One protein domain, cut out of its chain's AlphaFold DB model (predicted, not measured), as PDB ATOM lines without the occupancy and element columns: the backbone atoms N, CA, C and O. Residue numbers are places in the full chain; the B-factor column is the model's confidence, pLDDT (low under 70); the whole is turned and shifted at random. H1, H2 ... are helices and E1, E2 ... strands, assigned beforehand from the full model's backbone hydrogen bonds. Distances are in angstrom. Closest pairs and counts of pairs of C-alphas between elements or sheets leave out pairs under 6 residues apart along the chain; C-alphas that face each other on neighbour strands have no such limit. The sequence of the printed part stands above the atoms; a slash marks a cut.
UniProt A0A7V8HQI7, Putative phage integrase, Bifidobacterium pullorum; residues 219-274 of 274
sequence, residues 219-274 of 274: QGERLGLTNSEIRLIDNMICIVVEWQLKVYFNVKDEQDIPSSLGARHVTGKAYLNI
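This is residues 219 to 274 of the 274 residues of the protein "Putative phage integrase" of Bifidobacterium pullorum (UniProt A0A7V8HQI7). A small three-stranded sheet, E3, E5 and E4, with the short helix H1 beside it at E3, makes the body of a rod; the separate hairpin of E1 and E2 makes one end, and the unnamed loop of residues 248 to 262 reaches round to the other. The printed part has 56 residues, with H1, E1, E2, E3, E4 and E5 in that order; both sheets are antiparallel, the larger in the order E3, E5, E4. The class is mostly strand, though under half of the residues are in named elements. The whole is loose, with a radius of gyration of the C-alphas of 13.3 A and spans of 43 by 20 by 14 A.

E5, residues 270 to 273, is the inner strand between edge strands E3, residues 244 to 247, and E4, residues 263 to 267. E3 and E5 are antiparallel at 143 degrees, with N 246 and O 271 2.9 A apart, within hydrogen-bond range. E4 and E5 form a hairpin, antiparallel at 155 degrees, with N 266 and O 270 3.0 A apart, within that range. H1, residues 219 to 223, is on this sheet, at the sheet's level with a height over the sheet of 0.3 A, its local plane only just fitted, to 6 C-alphas. The closest C-alphas of H1 and E3, those of Glu 221 and Gln 244, are 4.1 A apart. H1 and E5 are near each other, with 5 pairs of C-alphas within 10 A. In H1 the O i to N i+4 pair is within hydrogen-bond range. E1, residues 230 to 233, and E2, residues 236 to 239, form a hairpin, antiparallel at 141 degrees, with N 238 and O 231 2.8 A apart. E1 and E2 are apart from E3, E4 and E5.

E4 is 12.4 A long, E3 10.0 A, E2 9.8 A, E1 and E5 9.6 A each, and H1 6.1 A. H1 begins at C-alpha 219, (33.515, 6.008, 104.480), and E5 ends at C-alpha 273, (44.782, 8.924, 110.767).

The C-alphas farthest apart, those of Asn 235 and Asn 250, are 43.9 A apart. The printed part has no cut, and the link from E3 to E4, 15 residues, is long. Mean pLDDT of the printed part is 82.1; residues 249 to 260 and residue 274, the chain's last, are under 70.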
ATOM      1  N   GLN A 219      32.993   5.418 105.716       92.00
ATOM      2  CA  GLN A 219      33.515   6.008 104.480       92.00
ATOM      3  C   GLN A 219      35.005   6.373 104.577       92.00
ATOM      4  O   GLN A 219      35.751   6.097 103.647       92.00
ATOM      5  N   GLY A 220      35.442   6.955 105.700       89.69
ATOM      6  CA  GLY A 220      36.855   7.286 105.906       89.69
ATOM      7  C   GLY A 220      37.760   6.053 105.916       89.69
ATOM      8  O   GLY A 220      38.842   6.099 105.350       89.69
ATOM      9  N   GLU A 221      37.307   4.944 106.501       92.69
ATOM     10  CA  GLU A 221      38.053   3.677 106.556       92.69
ATOM     11  C   GLU A 221      38.192   3.083 105.147       92.69
ATOM     12  O   GLU A 221      39.286   2.736 104.722       92.69
ATOM     13  N   ARG A 222      37.107   3.071 104.357       92.81
ATOM     14  CA  ARG A 222      37.135   2.582 102.964       92.81
ATOM     15  C   ARG A 222      38.039   3.415 102.059       92.81
ATOM     16  O   ARG A 222      38.786   2.864 101.263       92.81
ATOM     17  N   LEU A 223      37.984   4.740 102.191       90.62
ATOM     18  CA  LEU A 223      38.829   5.651 101.414       90.62
ATOM     19  C   LEU A 223      40.292   5.660 101.880       90.62
ATOM     20  O   LEU A 223      41.161   6.091 101.129       90.62
ATOM     21  N   GLY A 224      40.553   5.251 103.123       89.75
ATOM     22  CA  GLY A 224      41.895   5.153 103.694       89.75
ATOM     23  C   GLY A 224      42.565   3.806 103.470       89.75
ATOM     24  O   GLY A 224      43.715   3.661 103.870       89.75
ATOM     25  N   LEU A 225      41.861   2.859 102.847       89.88
ATOM     26  CA  LEU A 225      42.322   1.492 102.695       89.88
ATOM     27  C   LEU A 225      43.579   1.418 101.818       89.88
ATOM     28  O   LEU A 225      43.646   1.985 100.725       89.88
ATOM     29  N   THR A 226      44.563   0.668 102.291       88.06
ATOM     30  CA  THR A 226      45.844   0.419 101.630       88.06
ATOM     31  C   THR A 226      46.045  -1.073 101.379       88.06
ATOM     32  O   THR A 226      45.501  -1.923 102.081       88.06
ATOM     33  N   ASN A 227      46.889  -1.426 100.404       86.81
ATOM     34  CA  ASN A 227      47.185  -2.835 100.108       86.81
ATOM     35  C   ASN A 227      47.760  -3.599 101.319       86.81
ATOM     36  O   ASN A 227      47.541  -4.798 101.439       86.81
ATOM     37  N   SER A 228      48.464  -2.920 102.234       88.50
ATOM     38  CA  SER A 228      49.042  -3.514 103.452       88.50
ATOM     39  C   SER A 228      48.019  -3.946 104.509       88.50
ATOM     40  O   SER A 228      48.371  -4.676 105.441       88.50
ATOM     41  N   GLU A 229      46.774  -3.487 104.392       89.56
ATOM     42  CA  GLU A 229      45.675  -3.832 105.300       89.56
ATOM     43  C   GLU A 229      44.953  -5.117 104.873       89.56
ATOM     44  O   GLU A 229      44.219  -5.700 105.667       89.56
ATOM     45  N   ILE A 230      45.200  -5.608 103.654       90.19
ATOM     46  CA  ILE A 230      44.730  -6.918 103.200       90.19
ATOM     47  C   ILE A 230      45.728  -7.964 103.698       90.19
ATOM     48  O   ILE A 230      46.857  -8.046 103.211       90.19
ATOM     49  N   ARG A 231      45.330  -8.751 104.699       92.25
ATOM     50  CA  ARG A 231      46.214  -9.713 105.375       92.25
ATOM     51  C   ARG A 231      45.587 -11.093 105.433       92.25
ATOM     52  O   ARG A 231      44.378 -11.225 105.570       92.25
ATOM     53  N   LEU A 232      46.429 -12.117 105.370       93.75
ATOM     54  CA  LEU A 232      46.027 -13.486 105.660       93.75
ATOM     55  C   LEU A 232      46.227 -13.738 107.159       93.75
ATOM     56  O   LEU A 232      47.359 -13.705 107.637       93.75
ATOM     57  N   ILE A 233      45.138 -13.958 107.892       92.75
ATOM     58  CA  ILE A 233      45.142 -14.260 109.329       92.75
ATOM     59  C   ILE A 233      44.391 -15.576 109.503       92.75
ATOM     60  O   ILE A 233      43.264 -15.696 109.037       92.75
ATOM     61  N   ASP A 234      45.026 -16.579 110.112       92.38
ATOM     62  CA  ASP A 234      44.436 -17.910 110.333       92.38
ATOM     63  C   ASP A 234      43.816 -18.531 109.063       92.38
ATOM     64  O   ASP A 234      42.715 -19.079 109.078       92.38
ATOM     65  N   ASN A 235      44.525 -18.422 107.931       91.81
ATOM     66  CA  ASN A 235      44.082 -18.849 106.593       91.81
ATOM     67  C   ASN A 235      42.819 -18.145 106.055       91.81
ATOM     68  O   ASN A 235      42.245 -18.590 105.060       91.81
ATOM     69  N   MET A 236      42.412 -17.021 106.647       91.31
ATOM     70  CA  MET A 236      41.342 -16.161 106.143       91.31
ATOM     71  C   MET A 236      41.907 -14.838 105.633       91.31
ATOM     72  O   MET A 236      42.763 -14.220 106.264       91.31
ATOM     73  N   ILE A 237      41.428 -14.391 104.469       89.31
ATOM     74  CA  ILE A 237      41.741 -13.052 103.966       89.31
ATOM     75  C   ILE A 237      40.911 -12.055 104.772       89.31
ATOM     76  O   ILE A 237      39.681 -12.080 104.740       89.31
ATOM     77  N   CYS A 238      41.595 -11.176 105.488       90.19
ATOM     78  CA  CYS A 238      41.008 -10.158 106.339       90.19
ATOM     79  C   CYS A 238      41.399  -8.764 105.852       90.19
ATOM     80  O   CYS A 238      42.505  -8.542 105.357       90.19
ATOM     81  N   ILE A 239      40.491  -7.813 106.057       91.62
ATOM     82  CA  ILE A 239      40.779  -6.386 105.942       91.62
ATOM     83  C   ILE A 239      41.005  -5.863 107.359       91.62
ATOM     84  O   ILE A 239      40.068  -5.782 108.154       91.62
ATOM     85  N   VAL A 240      42.251  -5.541 107.688       91.38
ATOM     86  CA  VAL A 240      42.634  -4.977 108.984       91.38
ATOM     87  C   VAL A 240      42.626  -3.463 108.864       91.38
ATOM     88  O   VAL A 240      43.547  -2.889 108.305       91.38
ATOM     89  N   VAL A 241      41.584  -2.815 109.378       88.50
ATOM     90  CA  VAL A 241      41.463  -1.353 109.325       88.50
ATOM     91  C   VAL A 241      42.402  -0.726 110.353       88.50
ATOM     92  O   VAL A 241      42.119  -0.736 111.551       88.50
ATOM     93  N   GLU A 242      43.518  -0.182 109.885       87.75
ATOM     94  CA  GLU A 242      44.512   0.527 110.697       87.75
ATOM     95  C   GLU A 242      44.378   2.044 110.539       87.75
ATOM     96  O   GLU A 242      44.705   2.794 111.460       87.75
ATOM     97  N   TRP A 243      43.858   2.498 109.393       86.75
ATOM     98  CA  TRP A 243      43.740   3.914 109.068       86.75
ATOM     99  C   TRP A 243      42.344   4.284 108.586       86.75
ATOM    100  O   TRP A 243      41.568   3.490 108.061       86.75
ATOM    101  N   GLN A 244      42.038   5.569 108.707       89.44
ATOM    102  CA  GLN A 244      40.940   6.188 107.985       89.44
ATOM    103  C   GLN A 244      41.425   7.478 107.330       89.44
ATOM    104  O   GLN A 244      42.176   8.260 107.920       89.44
ATOM    105  N   LEU A 245      40.967   7.725 106.108       89.75
ATOM    106  CA  LEU A 245      41.191   8.984 105.425       89.75
ATOM    107  C   LEU A 245      40.267  10.051 106.013       89.75
ATOM    108  O   LEU A 245      39.039   9.911 106.023       89.75
ATOM    109  N   LYS A 246      40.858  11.154 106.472       85.62
ATOM    110  CA  LYS A 246      40.134  12.341 106.926       85.62
ATOM    111  C   LYS A 246      40.608  13.585 106.205       85.62
ATOM    112  O   LYS A 246      41.796  13.787 105.962       85.62
ATOM    113  N   VAL A 247      39.647  14.455 105.920       82.81
ATOM    114  CA  VAL A 247      39.915  15.799 105.418       82.81
ATOM    115  C   VAL A 247      39.943  16.758 106.598       82.81
ATOM    116  O   VAL A 247      38.963  16.874 107.339       82.81
ATOM    117  N   TYR A 248      41.057  17.466 106.756       76.44
ATOM    118  CA  TYR A 248      41.188  18.519 107.752       76.44
ATOM    119  C   TYR A 248      41.096  19.887 107.079       76.44
ATOM    120  O   TYR A 248      41.936  20.295 106.282       76.44
ATOM    121  N   PHE A 249      40.027  20.613 107.396       68.06
ATOM    122  CA  PHE A 249      39.817  21.963 106.888       68.06
ATOM    123  C   PHE A 249      40.613  22.968 107.729       68.06
ATOM    124  O   PHE A 249      40.611  22.887 108.953       68.06
ATOM    125  N   ASN A 250      41.249  23.938 107.066       65.81
ATOM    126  CA  ASN A 250      42.061  25.005 107.676       65.81
ATOM    127  C   ASN A 250      43.358  24.546 108.363       65.81
ATOM    128  O   ASN A 250      43.928  25.307 109.139       65.81
ATOM    129  N   VAL A 251      43.826  23.340 108.047       68.06
ATOM    130  CA  VAL A 251      45.202  22.900 108.290       68.06
ATOM    131  C   VAL A 251      46.039  23.353 107.095       68.06
ATOM    132  O   VAL A 251      45.656  23.070 105.953       68.06
ATOM    133  N   LYS A 252      47.098  24.130 107.343       64.38
ATOM    134  CA  LYS A 252      48.025  24.590 106.297       64.38
ATOM    135  C   LYS A 252      49.233  23.667 106.200       64.38
ATOM    136  O   LYS A 252      49.638  23.357 105.086       64.38
ATOM    137  N   ASP A 253      49.715  23.187 107.346       64.75
ATOM    138  CA  ASP A 253      50.905  22.343 107.461       64.75
ATOM    139  C   ASP A 253      50.656  21.147 108.399       64.75
ATOM    140  O   ASP A 253      49.802  21.208 109.284       64.75
ATOM    141  N   GLU A 254      51.424  20.056 108.257       63.88
ATOM    142  CA  GLU A 254      51.339  18.870 109.142       63.88
ATOM    143  C   GLU A 254      51.451  19.219 110.636       63.88
ATOM    144  O   GLU A 254      50.847  18.555 111.475       63.88
ATOM    145  N   GLN A 255      52.160  20.301 110.963       65.06
ATOM    146  CA  GLN A 255      52.366  20.796 112.327       65.06
ATOM    147  C   GLN A 255      51.082  21.327 112.990       65.06
ATOM    148  O   GLN A 255      51.021  21.412 114.217       65.06
ATOM    149  N   ASP A 256      50.049  21.667 112.210       66.44
ATOM    150  CA  ASP A 256      48.741  22.074 112.744       66.44
ATOM    151  C   ASP A 256      47.928  20.875 113.264       66.44
ATOM    152  O   ASP A 256      46.914  21.062 113.946       66.44
ATOM    153  N   ILE A 257      48.332  19.642 112.935       68.25
ATOM    154  CA  ILE A 257      47.712  18.434 113.473       68.25
ATOM    155  C   ILE A 257      48.401  18.092 114.797       68.25
ATOM    156  O   ILE A 257      49.616  17.892 114.821       68.25
ATOM    157  N   PRO A 258      47.648  17.978 115.910       64.94
ATOM    158  CA  PRO A 258      48.212  17.529 117.174       64.94
ATOM    159  C   PRO A 258      49.003  16.228 117.004       64.94
ATOM    160  O   PRO A 258      48.461  15.227 116.531       64.94
ATOM    161  N   SER A 259      50.266  16.229 117.437       65.00
ATOM    162  CA  SER A 259      51.187  15.089 117.308       65.00
ATOM    163  C   SER A 259      50.657  13.799 117.945       65.00
ATOM    164  O   SER A 259      51.027  12.701 117.540       65.00
ATOM    165  N   SER A 260      49.727  13.915 118.894       66.25
ATOM    166  CA  SER A 260      49.049  12.798 119.552       66.25
ATOM    167  C   SER A 260      48.059  12.024 118.666       66.25
ATOM    168  O   SER A 260      47.512  11.028 119.125       66.25
ATOM    169  N   LEU A 261      47.742  12.489 117.450       70.00
ATOM    170  CA  LEU A 261      46.678  11.914 116.610       70.00
ATOM    171  C   LEU A 261      47.143  10.894 115.567       70.00
ATOM    172  O   LEU A 261      46.284  10.407 114.836       70.00
ATOM    173  N   GLY A 262      48.443  10.576 115.495       76.38
ATOM    174  CA  GLY A 262      48.986   9.586 114.555       76.38
ATOM    175  C   GLY A 262      48.481   9.812 113.129       76.38
ATOM    176  O   GLY A 262      47.648   9.047 112.647       76.38
ATOM    177  N   ALA A 263      48.912  10.902 112.489       81.56
ATOM    178  CA  ALA A 263      48.433  11.294 111.167       81.56
ATOM    179  C   ALA A 263      49.577  11.410 110.153       81.56
ATOM    180  O   ALA A 263      50.662  11.869 110.501       81.56
ATOM    181  N   ARG A 264      49.307  11.030 108.901       84.19
ATOM    182  CA  ARG A 264      50.228  11.153 107.764       84.19
ATOM    183  C   ARG A 264      49.549  11.900 106.624       84.19
ATOM    184  O   ARG A 264      48.457  11.506 106.204       84.19
ATOM    185  N   HIS A 265      50.173  12.963 106.117       84.25
ATOM    186  CA  HIS A 265      49.668  13.683 104.948       84.25
ATOM    187  C   HIS A 265      49.711  12.812 103.693       84.25
ATOM    188  O   HIS A 265      50.684  12.098 103.448       84.25
ATOM    189  N   VAL A 266      48.636  12.867 102.905       82.62
ATOM    190  CA  VAL A 266      48.543  12.169 101.615       82.62
ATOM    191  C   VAL A 266      48.655  13.177 100.479       82.62
ATOM    192  O   VAL A 266      49.577  13.117  99.673       82.62
ATOM    193  N   THR A 267      47.696  14.102 100.399       80.44
ATOM    194  CA  THR A 267      47.655  15.156  99.381       80.44
ATOM    195  C   THR A 267      46.678  16.253  99.791       80.44
ATOM    196  O   THR A 267      45.658  15.990 100.432       80.44
ATOM    197  N   GLY A 268      46.962  17.501  99.413       82.31
ATOM    198  CA  GLY A 268      46.085  18.640  99.682       82.31
ATOM    199  C   GLY A 268      45.707  18.752 101.162       82.31
ATOM    200  O   GLY A 268      46.555  19.023 101.999       82.31
ATOM    201  N   LYS A 269      44.427  18.535 101.488       79.38
ATOM    202  CA  LYS A 269      43.888  18.585 102.865       79.38
ATOM    203  C   LYS A 269      43.605  17.199 103.469       79.38
ATOM    204  O   LYS A 269      42.932  17.115 104.498       79.38
ATOM    205  N   ALA A 270      44.029  16.125 102.805       82.88
ATOM    206  CA  ALA A 270      43.713  14.748 103.164       82.88
ATOM    207  C   ALA A 270      44.865  14.079 103.924       82.88
ATOM    208  O   ALA A 270      46.030  14.171 103.527       82.88
ATOM    209  N   TYR A 271      44.514  13.389 105.007       84.75
ATOM    210  CA  TYR A 271      45.445  12.729 105.912       84.75
ATOM    211  C   TYR A 271      44.911  11.348 106.289       84.75
ATOM    212  O   TYR A 271      43.715  11.203 106.555       84.75
ATOM    213  N   LEU A 272      45.792  10.351 106.350       82.50
ATOM    214  CA  LEU A 272      45.499   9.083 107.016       82.50
ATOM    215  C   LEU A 272      45.662   9.291 108.515       82.50
ATOM    216  O   LEU A 272      46.649   9.890 108.936       82.50
ATOM    217  N   ASN A 273      44.703   8.836 109.313       81.12
ATOM    218  CA  ASN A 273      44.782   8.924 110.767       81.12
ATOM    219  C   ASN A 273      44.281   7.633 111.425       81.12
ATOM    220  O   ASN A 273      43.355   7.012 110.905       81.12
ATOM    221  N   ILE A 274      44.857   7.291 112.577       68.56
ATOM    222  CA  ILE A 274      44.430   6.155 113.414       68.56
ATOM    223  C   ILE A 274      43.195   6.549 114.249       68.56
ATOM    224  O   ILE A 274      43.082   7.731 114.676       68.56
TER     225      ILE A 274